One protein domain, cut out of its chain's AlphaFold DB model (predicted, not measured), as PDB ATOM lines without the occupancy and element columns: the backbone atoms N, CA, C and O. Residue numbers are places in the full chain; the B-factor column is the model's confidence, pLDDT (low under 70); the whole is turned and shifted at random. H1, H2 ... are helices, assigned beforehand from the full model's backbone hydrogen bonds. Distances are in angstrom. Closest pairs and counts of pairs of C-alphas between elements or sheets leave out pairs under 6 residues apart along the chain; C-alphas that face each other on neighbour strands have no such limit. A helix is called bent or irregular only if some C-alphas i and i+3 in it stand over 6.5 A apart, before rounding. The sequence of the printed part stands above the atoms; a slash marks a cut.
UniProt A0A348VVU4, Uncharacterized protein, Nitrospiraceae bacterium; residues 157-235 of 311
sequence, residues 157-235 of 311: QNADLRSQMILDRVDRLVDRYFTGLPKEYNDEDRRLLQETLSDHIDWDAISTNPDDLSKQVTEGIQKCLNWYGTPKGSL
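Overview. This is residues 157 to 235 of the 311 residues of an uncharacterized protein of Nitrospiraceae bacterium (UniProt A0A348VVU4). Two long helices, H1 and H4, cross at a slant; the short helix H3 folds back on the first part of H4 as a helical hairpin, and H2 packs on the later part of H4. H1 and the small last helix H5 reach toward opposite ends of a rod spanning 47 by 17 by 17 A. The printed part has 79 residues with five named helices, H1 to H5 in chain order, and no named strand: all helix. It is only just compact, close to loose, with a radius of gyration of the C-alphas of 13.6 A.

Arrangement. H1, residues 157 to 179, touches H4, residues 210 to 228, with residues 166 to 174 alone; the closest C-alphas, Val 170 and Val 217, are 7.0 A apart. They run the same way at a steep tilt of 43 degrees. H4 is the hub, touching three helices. Its residues 220 to 228 touch H2, residues 187 to 197, opposite ways at a steep tilt of 56 degrees, closest at C-alphas 197 and 224, 6.0 A. Its residues 212 to 216 touch H3, residues 203 to 208, opposite ways at a shallow tilt of 17 degrees, closest at C-alphas 206 and 213, 5.7 A. H5, residues 232 to 235, is close to H2 but not clearly touching, with C-alphas 189 and 232 closest at 7.2 A. Every O i to N i+4 pair is within hydrogen-bond range in H1, H2 and H3, against 13 of 15 in H4; H5 is too short for such a pair.

Along the chain. H1 starts at C-alpha 157 (38.117, -15.175, -23.668) and is 32.8 A long. H4, 26.9 A long, ends at C-alpha 228 (18.328, -5.896, 6.580); it is irregular, with C-alphas 211 and 214 7.6 A apart.

Size, cuts and confidence. The C-alphas farthest apart, Gln 157 and Leu 235, are 48.4 A apart. The printed part has no cut and no long link. Residues 233 to 235 have pLDDT under 70.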
ATOM      1  N   GLN A 157      37.595 -14.243 -24.674       92.62
ATOM      2  CA  GLN A 157      38.117 -15.175 -23.668       92.62
ATOM      3  C   GLN A 157      38.837 -14.466 -22.514       92.62
ATOM      4  O   GLN A 157      38.753 -14.892 -21.363       92.62
ATOM      5  N   ASN A 158      39.569 -13.386 -22.794       89.19
ATOM      6  CA  ASN A 158      40.266 -12.621 -21.761       89.19
ATOM      7  C   ASN A 158      39.273 -11.825 -20.898       89.19
ATOM      8  O   ASN A 158      39.462 -11.730 -19.687       89.19
ATOM      9  N   ALA A 159      38.203 -11.288 -21.491       87.69
ATOM     10  CA  ALA A 159      37.117 -10.647 -20.756       87.69
ATOM     11  C   ALA A 159      36.383 -11.650 -19.851       87.69
ATOM     12  O   ALA A 159      36.181 -11.360 -18.669       87.69
ATOM     13  N   ASP A 160      36.097 -12.852 -20.356       90.94
ATOM     14  CA  ASP A 160      35.490 -13.936 -19.580       90.94
ATOM     15  C   ASP A 160      36.368 -14.324 -18.386       90.94
ATOM     16  O   ASP A 160      35.897 -14.332 -17.248       90.94
ATOM     17  N   LEU A 161      37.666 -14.556 -18.606       88.62
ATOM     18  CA  LEU A 161      38.607 -14.878 -17.527       88.62
ATOM     19  C   LEU A 161      38.694 -13.759 -16.482       88.62
ATOM     20  O   LEU A 161      38.704 -14.031 -15.282       88.62
ATOM     21  N   ARG A 162      38.727 -12.494 -16.914       87.69
ATOM     22  CA  ARG A 162      38.734 -11.346 -15.993       87.69
ATOM     23  C   ARG A 162      37.457 -11.282 -15.166       87.69
ATOM     24  O   ARG A 162      37.544 -11.057 -13.961       87.69
ATOM     25  N   SER A 163      36.298 -11.506 -15.783       88.38
ATOM     26  CA  SER A 163      35.020 -11.520 -15.069       88.38
ATOM     27  C   SER A 163      34.964 -12.646 -14.030       88.38
ATOM     28  O   SER A 163      34.610 -12.389 -12.881       88.38
ATOM     29  N   GLN A 164      35.429 -13.852 -14.374       90.19
ATOM     30  CA  GLN A 164      35.524 -14.979 -13.440       90.19
ATOM     31  C   GLN A 164      36.456 -14.666 -12.265       90.19
ATOM     32  O   GLN A 164      36.090 -14.879 -11.115       90.19
ATOM     33  N   MET A 165      37.631 -14.082 -12.526       88.25
ATOM     34  CA  MET A 165      38.554 -13.679 -11.459       88.25
ATOM     35  C   MET A 165      37.960 -12.618 -10.524       88.25
ATOM     36  O   MET A 165      38.250 -12.624  -9.325       88.25
ATOM     37  N   ILE A 166      37.163 -11.690 -11.061       88.31
ATOM     38  CA  ILE A 166      36.450 -10.692 -10.262       88.31
ATOM     39  C   ILE A 166      35.417 -11.387  -9.374       88.31
ATOM     40  O   ILE A 166      35.438 -11.156  -8.166       88.31
ATOM     41  N   LEU A 167      34.583 -12.269  -9.933       88.62
ATOM     42  CA  LEU A 167      33.575 -13.024  -9.181       88.62
ATOM     43  C   LEU A 167      34.208 -13.865  -8.063       88.62
ATOM     44  O   LEU A 167      33.842 -13.694  -6.904       88.62
ATOM     45  N   ASP A 168      35.253 -14.640  -8.362       89.81
ATOM     46  CA  ASP A 168      35.985 -15.434  -7.364       89.81
ATOM     47  C   ASP A 168      36.530 -14.570  -6.217       89.81
ATOM     48  O   ASP A 168      36.594 -14.980  -5.050       89.81
ATOM     49  N   ARG A 169      36.991 -13.357  -6.539       88.25
ATOM     50  CA  ARG A 169      37.517 -12.428  -5.540       88.25
ATOM     51  C   ARG A 169      36.397 -11.814  -4.705       88.25
ATOM     52  O   ARG A 169      36.613 -11.628  -3.505       88.25
ATOM     53  N   VAL A 170      35.245 -11.517  -5.308       88.88
ATOM     54  CA  VAL A 170      34.038 -11.082  -4.591       88.88
ATOM     55  C   VAL A 170      33.596 -12.173  -3.629       88.88
ATOM     56  O   VAL A 170      33.509 -11.889  -2.439       88.88
ATOM     57  N   ASP A 171      33.445 -13.414  -4.087       89.06
ATOM     58  CA  ASP A 171      33.005 -14.537  -3.250       89.06
ATOM     59  C   ASP A 171      33.907 -14.712  -2.023       89.06
ATOM     60  O   ASP A 171      33.440 -14.742  -0.886       89.06
ATOM     61  N   ARG A 172      35.233 -14.663  -2.209       89.56
ATOM     62  CA  ARG A 172      36.194 -14.731  -1.090       89.56
ATOM     63  C   ARG A 172      36.107 -13.557  -0.117       89.56
ATOM     64  O   ARG A 172      36.523 -13.701   1.038       89.56
ATOM     65  N   LEU A 173      35.715 -12.371  -0.579       88.38
ATOM     66  CA  LEU A 173      35.503 -11.217   0.296       88.38
ATOM     67  C   LEU A 173      34.197 -11.390   1.061       88.38
ATOM     68  O   LEU A 173      34.189 -11.261   2.283       88.38
ATOM     69  N   VAL A 174      33.131 -11.739   0.352       88.06
ATOM     70  CA  VAL A 174      31.799 -11.988   0.890       88.06
ATOM     71  C   VAL A 174      31.848 -13.063   1.979       88.06
ATOM     72  O   VAL A 174      31.414 -12.799   3.100       88.06
ATOM     73  N   ASP A 175      32.499 -14.198   1.728       88.94
ATOM     74  CA  ASP A 175      32.694 -15.264   2.717       88.94
ATOM     75  C   ASP A 175      33.438 -14.777   3.965       88.94
ATOM     76  O   ASP A 175      33.055 -15.091   5.095       88.94
ATOM     77  N   ARG A 176      34.488 -13.962   3.797       88.81
ATOM     78  CA  ARG A 176      35.216 -13.365   4.929       88.81
ATOM     79  C   ARG A 176      34.336 -12.427   5.752       88.81
ATOM     80  O   ARG A 176      34.430 -12.430   6.977       88.81
ATOM     81  N   TYR A 177      33.472 -11.651   5.106       87.56
ATOM     82  CA  TYR A 177      32.535 -10.778   5.809       87.56
ATOM     83  C   TYR A 177      31.446 -11.572   6.532       87.56
ATOM     84  O   TYR A 177      31.219 -11.333   7.716       87.56
ATOM     85  N   PHE A 178      30.829 -12.559   5.879       85.31
ATOM     86  CA  PHE A 178      29.783 -13.382   6.493       85.31
ATOM     87  C   PHE A 178      30.309 -14.269   7.627       85.31
ATOM     88  O   PHE A 178      29.635 -14.440   8.645       85.31
ATOM     89  N   THR A 179      31.530 -14.799   7.517       85.69
ATOM     90  CA  THR A 179      32.181 -15.530   8.620       85.69
ATOM     91  C   THR A 179      32.535 -14.619   9.796       85.69
ATOM     92  O   THR A 179      32.460 -15.063  10.942       85.69
ATOM     93  N   GLY A 180      32.844 -13.345   9.534       83.81
ATOM     94  CA  GLY A 180      33.100 -12.320  10.549       83.81
ATOM     95  C   GLY A 180      31.851 -11.709  11.197       83.81
ATOM     96  O   GLY A 180      31.991 -10.922  12.135       83.81
ATOM     97  N   LEU A 181      30.638 -12.043  10.735       84.19
ATOM     98  CA  LEU A 181      29.409 -11.516  11.330       84.19
ATOM     99  C   LEU A 181      29.196 -12.044  12.761       84.19
ATOM    100  O   LEU A 181      29.459 -13.222  13.032       84.19
ATOM    101  N   PRO A 182      28.652 -11.209  13.671       84.06
ATOM    102  CA  PRO A 182      28.279 -11.630  15.018       84.06
ATOM    103  C   PRO A 182      27.384 -12.877  15.017       84.06
ATOM    104  O   PRO A 182      26.552 -13.059  14.129       84.06
ATOM    105  N   LYS A 183      27.491 -13.703  16.067       78.69
ATOM    106  CA  LYS A 183      26.668 -14.920  16.256       78.69
ATOM    107  C   LYS A 183      25.158 -14.653  16.326       78.69
ATOM    108  O   LYS A 183      24.374 -15.590  16.290       78.69
ATOM    109  N   GLU A 184      24.759 -13.391  16.455       80.19
ATOM    110  CA  GLU A 184      23.362 -12.950  16.419       80.19
ATOM    111  C   GLU A 184      22.727 -13.085  15.026       80.19
ATOM    112  O   GLU A 184      21.502 -13.102  14.927       80.19
ATOM    113  N   TYR A 185      23.536 -13.191  13.966       81.81
ATOM    114  CA  TYR A 185      23.077 -13.499  12.613       81.81
ATOM    115  C   TYR A 185      22.996 -15.015  12.431       81.81
ATOM    116  O   TYR A 185      24.028 -15.685  12.305       81.81
ATOM    117  N   ASN A 186      21.768 -15.538  12.397       84.19
ATOM    118  CA  ASN A 186      21.504 -16.952  12.129       84.19
ATOM    119  C   ASN A 186      21.830 -17.319  10.671       84.19
ATOM    120  O   ASN A 186      21.914 -16.452   9.801       84.19
ATOM    121  N   ASP A 187      21.935 -18.615  10.379       82.94
ATOM    122  CA  ASP A 187      22.199 -19.112   9.019       82.94
ATOM    123  C   ASP A 187      21.113 -18.695   8.010       82.94
ATOM    124  O   ASP A 187      21.407 -18.422   6.848       82.94
ATOM    125  N   GLU A 188      19.862 -18.560   8.459       82.31
ATOM    126  CA  GLU A 188      18.761 -18.029   7.642       82.31
ATOM    127  C   GLU A 188      18.956 -16.548   7.288       82.31
ATOM    128  O   GLU A 188      18.668 -16.131   6.166       82.31
ATOM    129  N   ASP A 189      19.478 -15.761   8.230       82.00
ATOM    130  CA  ASP A 189      19.742 -14.334   8.047       82.00
ATOM    131  C   ASP A 189      20.917 -14.141   7.079       82.00
ATOM    132  O   ASP A 189      20.866 -13.290   6.193       82.00
ATOM    133  N   ARG A 190      21.941 -14.998   7.187       83.44
ATOM    134  CA  ARG A 190      23.083 -15.043   6.263       83.44
ATOM    135  C   ARG A 190      22.651 -15.402   4.843       83.44
ATOM    136  O   ARG A 190      23.097 -14.756   3.901       83.44
ATOM    137  N   ARG A 191      21.750 -16.377   4.687       85.44
ATOM    138  CA  ARG A 191      21.228 -16.785   3.374       85.44
ATOM    139  C   ARG A 191      20.431 -15.669   2.698       85.44
ATOM    140  O   ARG A 191      20.645 -15.412   1.519       85.44
ATOM    141  N   LEU A 192      19.554 -14.997   3.446       85.19
ATOM    142  CA  LEU A 192      18.782 -13.855   2.942       85.19
ATOM    143  C   LEU A 192      19.696 -12.704   2.519       85.19
ATOM    144  O   LEU A 192      19.550 -12.181   1.422       85.19
ATOM    145  N   LEU A 193      20.668 -12.356   3.365       85.75
ATOM    146  CA  LEU A 193      21.653 -11.323   3.056       85.75
ATOM    147  C   LEU A 193      22.483 -11.665   1.814       85.75
ATOM    148  O   LEU A 193      22.802 -10.764   1.049       85.75
ATOM    149  N   GLN A 194      22.840 -12.937   1.611       86.06
ATOM    150  CA  GLN A 194      23.594 -13.384   0.441       86.06
ATOM    151  C   GLN A 194      22.766 -13.290  -0.849       86.06
ATOM    152  O   GLN A 194      23.301 -12.887  -1.878       86.06
ATOM    153  N   GLU A 195      21.470 -13.606  -0.789       87.06
ATOM    154  CA  GLU A 195      20.550 -13.492  -1.928       87.06
ATOM    155  C   GLU A 195      20.315 -12.030  -2.332       87.06
ATOM    156  O   GLU A 195      20.287 -11.719  -3.516       87.06
ATOM    157  N   THR A 196      20.220 -11.114  -1.364       86.06
ATOM    158  CA  THR A 196      20.001  -9.682  -1.637       86.06
ATOM    159  C   THR A 196      21.289  -8.901  -1.894       86.06
ATOM    160  O   THR A 196      21.240  -7.733  -2.277       86.06
ATOM    161  N   LEU A 197      22.462  -9.497  -1.662       87.88
ATOM    162  CA  LEU A 197      23.736  -8.794  -1.795       87.88
ATOM    163  C   LEU A 197      24.054  -8.432  -3.251       87.88
ATOM    164  O   LEU A 197      24.607  -7.358  -3.492       87.88
ATOM    165  N   SER A 198      23.687  -9.287  -4.211       86.19
ATOM    166  CA  SER A 198      23.922  -9.046  -5.641       86.19
ATOM    167  C   SER A 198      23.308  -7.738  -6.128       86.19
ATOM    168  O   SER A 198      23.898  -7.076  -6.979       86.19
ATOM    169  N   ASP A 199      22.169  -7.353  -5.550       87.56
ATOM    170  CA  ASP A 199      21.383  -6.180  -5.942       87.56
ATOM    171  C   ASP A 199      21.943  -4.877  -5.348       87.56
ATOM    172  O   ASP A 199      21.600  -3.775  -5.781       87.56
ATOM    173  N   HIS A 200      22.806  -4.990  -4.336       85.00
ATOM    174  CA  HIS A 200      23.417  -3.859  -3.640       85.00
ATOM    175  C   HIS A 200      24.877  -3.614  -4.034       85.00
ATOM    176  O   HIS A 200      25.449  -2.598  -3.622       85.00
ATOM    177  N   ILE A 201      25.475  -4.511  -4.821       87.81
ATOM    178  CA  ILE A 201      26.818  -4.354  -5.384       87.81
ATOM    179  C   ILE A 201      26.721  -3.609  -6.720       87.81
ATOM    180  O   ILE A 201      25.978  -4.001  -7.616       87.81
ATOM    181  N   ASP A 202      27.503  -2.539  -6.864       86.69
ATOM    182  CA  ASP A 202      27.619  -1.791  -8.118       86.69
ATOM    183  C   ASP A 202      28.603  -2.498  -9.070       86.69
ATOM    184  O   ASP A 202      29.817  -2.269  -9.046       86.69
ATOM    185  N   TRP A 203      28.073  -3.418  -9.881       85.56
ATOM    186  CA  TRP A 203      28.856  -4.209 -10.835       85.56
ATOM    187  C   TRP A 203      29.450  -3.368 -11.971       85.56
ATOM    188  O   TRP A 203      30.538  -3.682 -12.461       85.56
ATOM    189  N   ASP A 204      28.795  -2.269 -12.346       85.88
ATOM    190  CA  ASP A 204      29.259  -1.381 -13.414       85.88
ATOM    191  C   ASP A 204      30.513  -0.618 -12.966       85.88
ATOM    192  O   ASP A 204      31.519  -0.569 -13.688       85.88
ATOM    193  N   ALA A 205      30.508  -0.104 -11.733       83.81
ATOM    194  CA  ALA A 205      31.682   0.529 -11.134       83.81
ATOM    195  C   ALA A 205      32.872  -0.444 -11.032       83.81
ATOM    196  O   ALA A 205      34.012  -0.069 -11.326       83.81
ATOM    197  N   ILE A 206      32.602  -1.705 -10.677       85.12
ATOM    198  CA  ILE A 206      33.613  -2.767 -10.577       85.12
ATOM    199  C   ILE A 206      34.196  -3.129 -11.948       85.12
ATOM    200  O   ILE A 206      35.410  -3.306 -12.068       85.12
ATOM    201  N   SER A 207      33.359  -3.218 -12.986       79.75
ATOM    202  CA  SER A 207      33.823  -3.505 -14.350       79.75
ATOM    203  C   SER A 207      34.724  -2.401 -14.909       79.75
ATOM    204  O   SER A 207      35.635  -2.682 -15.689       79.75
ATOM    205  N   THR A 208      34.500  -1.154 -14.480       86.31
ATOM    206  CA  THR A 208      35.275   0.007 -14.927       86.31
ATOM    207  C   THR A 208      36.618   0.086 -14.200       86.31
ATOM    208  O   THR A 208      37.642   0.321 -14.838       86.31
ATOM    209  N   ASN A 209      36.631  -0.143 -12.880       85.88
ATOM    210  CA  ASN A 209      37.829  -0.074 -12.040       85.88
ATOM    211  C   ASN A 209      37.935  -1.306 -11.116       85.88
ATOM    212  O   ASN A 209      37.416  -1.289  -9.995       85.88
ATOM    213  N   PRO A 210      38.666  -2.361 -11.525       80.31
ATOM    214  CA  PRO A 210      38.779  -3.593 -10.742       80.31
ATOM    215  C   PRO A 210      39.594  -3.436  -9.444       80.31
ATOM    216  O   PRO A 210      39.499  -4.278  -8.550       80.31
ATOM    217  N   ASP A 211      40.381  -2.365  -9.302       84.88
ATOM    218  CA  ASP A 211      41.193  -2.112  -8.102       84.88
ATOM    219  C   ASP A 211      40.356  -1.656  -6.895       84.88
ATOM    220  O   ASP A 211      40.717  -1.929  -5.748       84.88
ATOM    221  N   ASP A 212      39.199  -1.033  -7.139       86.44
ATOM    222  CA  ASP A 212      38.274  -0.573  -6.096       86.44
ATOM    223  C   ASP A 212      37.242  -1.641  -5.689       86.44
ATOM    224  O   ASP A 212      36.330  -1.362  -4.904       86.44
ATOM    225  N   LEU A 213      37.414  -2.888  -6.151       85.94
ATOM    226  CA  LEU A 213      36.525  -4.016  -5.860       85.94
ATOM    227  C   LEU A 213      36.231  -4.165  -4.365       85.94
ATOM    228  O   LEU A 213      35.084  -4.342  -3.966       85.94
ATOM    229  N   SER A 214      37.263  -4.087  -3.523       86.56
ATOM    230  CA  SER A 214      37.096  -4.255  -2.080       86.56
ATOM    231  C   SER A 214      36.194  -3.179  -1.485       86.56
ATOM    232  O   SER A 214      35.331  -3.511  -0.680       86.56
ATOM    233  N   LYS A 215      36.341  -1.919  -1.908       88.81
ATOM    234  CA  LYS A 215      35.513  -0.808  -1.424       88.81
ATOM    235  C   LYS A 215      34.061  -0.990  -1.853       88.81
ATOM    236  O   LYS A 215      33.180  -0.969  -0.997       88.81
ATOM    237  N   GLN A 216      33.825  -1.268  -3.134       87.69
ATOM    238  CA  GLN A 216      32.472  -1.438  -3.675       87.69
ATOM    239  C   GLN A 216      31.737  -2.626  -3.045       87.69
ATOM    240  O   GLN A 216      30.583  -2.499  -2.641       87.69
ATOM    241  N   VAL A 217      32.424  -3.758  -2.861       87.75
ATOM    242  CA  VAL A 217      31.858  -4.922  -2.164       87.75
ATOM    243  C   VAL A 217      31.561  -4.585  -0.702       87.75
ATOM    244  O   VAL A 217      30.491  -4.929  -0.207       87.75
ATOM    245  N   THR A 218      32.447  -3.869   0.001       86.69
ATOM    246  CA  THR A 218      32.176  -3.477   1.396       86.69
ATOM    247  C   THR A 218      31.019  -2.503   1.539       86.69
ATOM    248  O   THR A 218      30.213  -2.658   2.453       86.69
ATOM    249  N   GLU A 219      30.905  -1.528   0.640       89.62
ATOM    250  CA  GLU A 219      29.784  -0.593   0.615       89.62
ATOM    251  C   GLU A 219      28.476  -1.317   0.287       89.62
ATOM    252  O   GLU A 219      27.461  -1.055   0.930       89.62
ATOM    253  N   GLY A 220      28.502  -2.272  -0.650       87.38
ATOM    254  CA  GLY A 220      27.361  -3.131  -0.969       87.38
ATOM    255  C   GLY A 220      26.923  -3.986   0.220       87.38
ATOM    256  O   GLY A 220      25.741  -4.004   0.564       87.38
ATOM    257  N   ILE A 221      27.872  -4.611   0.925       87.56
ATOM    258  CA  ILE A 221      27.597  -5.379   2.150       87.56
ATOM    259  C   ILE A 221      27.029  -4.469   3.243       87.56
ATOM    260  O   ILE A 221      26.056  -4.842   3.891       87.56
ATOM    261  N   GLN A 222      27.577  -3.268   3.442       87.62
ATOM    262  CA  GLN A 222      27.053  -2.314   4.425       87.62
ATOM    263  C   GLN A 222      25.641  -1.836   4.071       87.62
ATOM    264  O   GLN A 222      24.788  -1.770   4.953       87.62
ATOM    265  N   LYS A 223      25.364  -1.536   2.797       88.31
ATOM    266  CA  LYS A 223      24.015  -1.190   2.321       88.31
ATOM    267  C   LYS A 223      23.039  -2.345   2.548       88.31
ATOM    268  O   LYS A 223      21.955  -2.105   3.072       88.31
ATOM    269  N   CYS A 224      23.453  -3.575   2.242       86.44
ATOM    270  CA  CYS A 224      22.672  -4.787   2.481       86.44
ATOM    271  C   CYS A 224      22.389  -4.989   3.981       86.44
ATOM    272  O   CYS A 224      21.247  -5.211   4.376       86.44
ATOM    273  N   LEU A 225      23.395  -4.802   4.843       86.25
ATOM    274  CA  LEU A 225      23.245  -4.899   6.298       86.25
ATOM    275  C   LEU A 225      22.305  -3.814   6.852       86.25
ATOM    276  O   LEU A 225      21.458  -4.093   7.697       86.25
ATOM    277  N   ASN A 226      22.423  -2.582   6.350       86.44
ATOM    278  CA  ASN A 226      21.562  -1.463   6.735       86.44
ATOM    279  C   ASN A 226      20.112  -1.666   6.278       86.44
ATOM    280  O   ASN A 226      19.191  -1.290   7.002       86.44
ATOM    281  N   TRP A 227      19.906  -2.256   5.096       87.88
ATOM    282  CA  TRP A 227      18.584  -2.635   4.596       87.88
ATOM    283  C   TRP A 227      17.961  -3.745   5.448       87.88
ATOM    284  O   TRP A 227      16.791  -3.666   5.820       87.88
ATOM    285  N   TYR A 228      18.762  -4.750   5.795       84.88
ATOM    286  CA  TYR A 228      18.328  -5.896   6.580       84.88
ATOM    287  C   TYR A 228      17.977  -5.527   8.034       84.88
ATOM    288  O   TYR A 228      17.043  -6.082   8.617       84.88
ATOM    289  N   GLY A 229      18.668  -4.541   8.616       81.19
ATOM    290  CA  GLY A 229      18.351  -4.001   9.936       81.19
ATOM    291  C   GLY A 229      18.806  -4.903  11.089       81.19
ATOM    292  O   GLY A 229      19.906  -5.450  11.076       81.19
ATOM    293  N   THR A 230      17.997  -5.019  12.148       75.81
ATOM    294  CA  THR A 230      18.359  -5.830  13.324       75.81
ATOM    295  C   THR A 230      18.193  -7.324  13.036       75.81
ATOM    296  O   THR A 230      17.088  -7.727  12.661       75.81
ATOM    297  N   PRO A 231      19.215  -8.166  13.282       78.88
ATOM    298  CA  PRO A 231      19.134  -9.588  12.981       78.88
ATOM    299  C   PRO A 231      18.089 -10.291  13.840       78.88
ATOM    300  O   PRO A 231      17.904  -9.954  15.018       78.88
ATOM    301  N   LYS A 232      17.417 -11.299  13.275       70.94
ATOM    302  CA  LYS A 232      16.346 -12.030  13.969       70.94
ATOM    303  C   LYS A 232      16.859 -12.707  15.241       70.94
ATOM    304  O   LYS A 232      16.143 -12.752  16.244       70.94
ATOM    305  N   GLY A 233      18.115 -13.156  15.242       62.00
ATOM    306  CA  GLY A 233      18.758 -13.717  16.430       62.00
ATOM    307  C   GLY A 233      18.947 -12.705  17.566       62.00
ATOM    308  O   GLY A 233      18.815 -13.089  18.725       62.00
ATOM    309  N   SER A 234      19.130 -11.409  17.282       60.62
ATOM    310  CA  SER A 234      19.184 -10.364  18.325       60.62
ATOM    311  C   SER A 234      17.822 -10.103  18.981       60.62
ATOM    312  O   SER A 234      17.758  -9.798  20.171       60.62
ATOM    313  N   LEU A 235      16.718 -10.289  18.247       58.81
ATOM    314  CA  LEU A 235      15.357 -10.220  18.795       58.81
ATOM    315  C   LEU A 235      15.055 -11.445  19.673       58.81
ATOM    316  O   LEU A 235      14.462 -11.316  20.745       58.81
TER     317      LEU A 235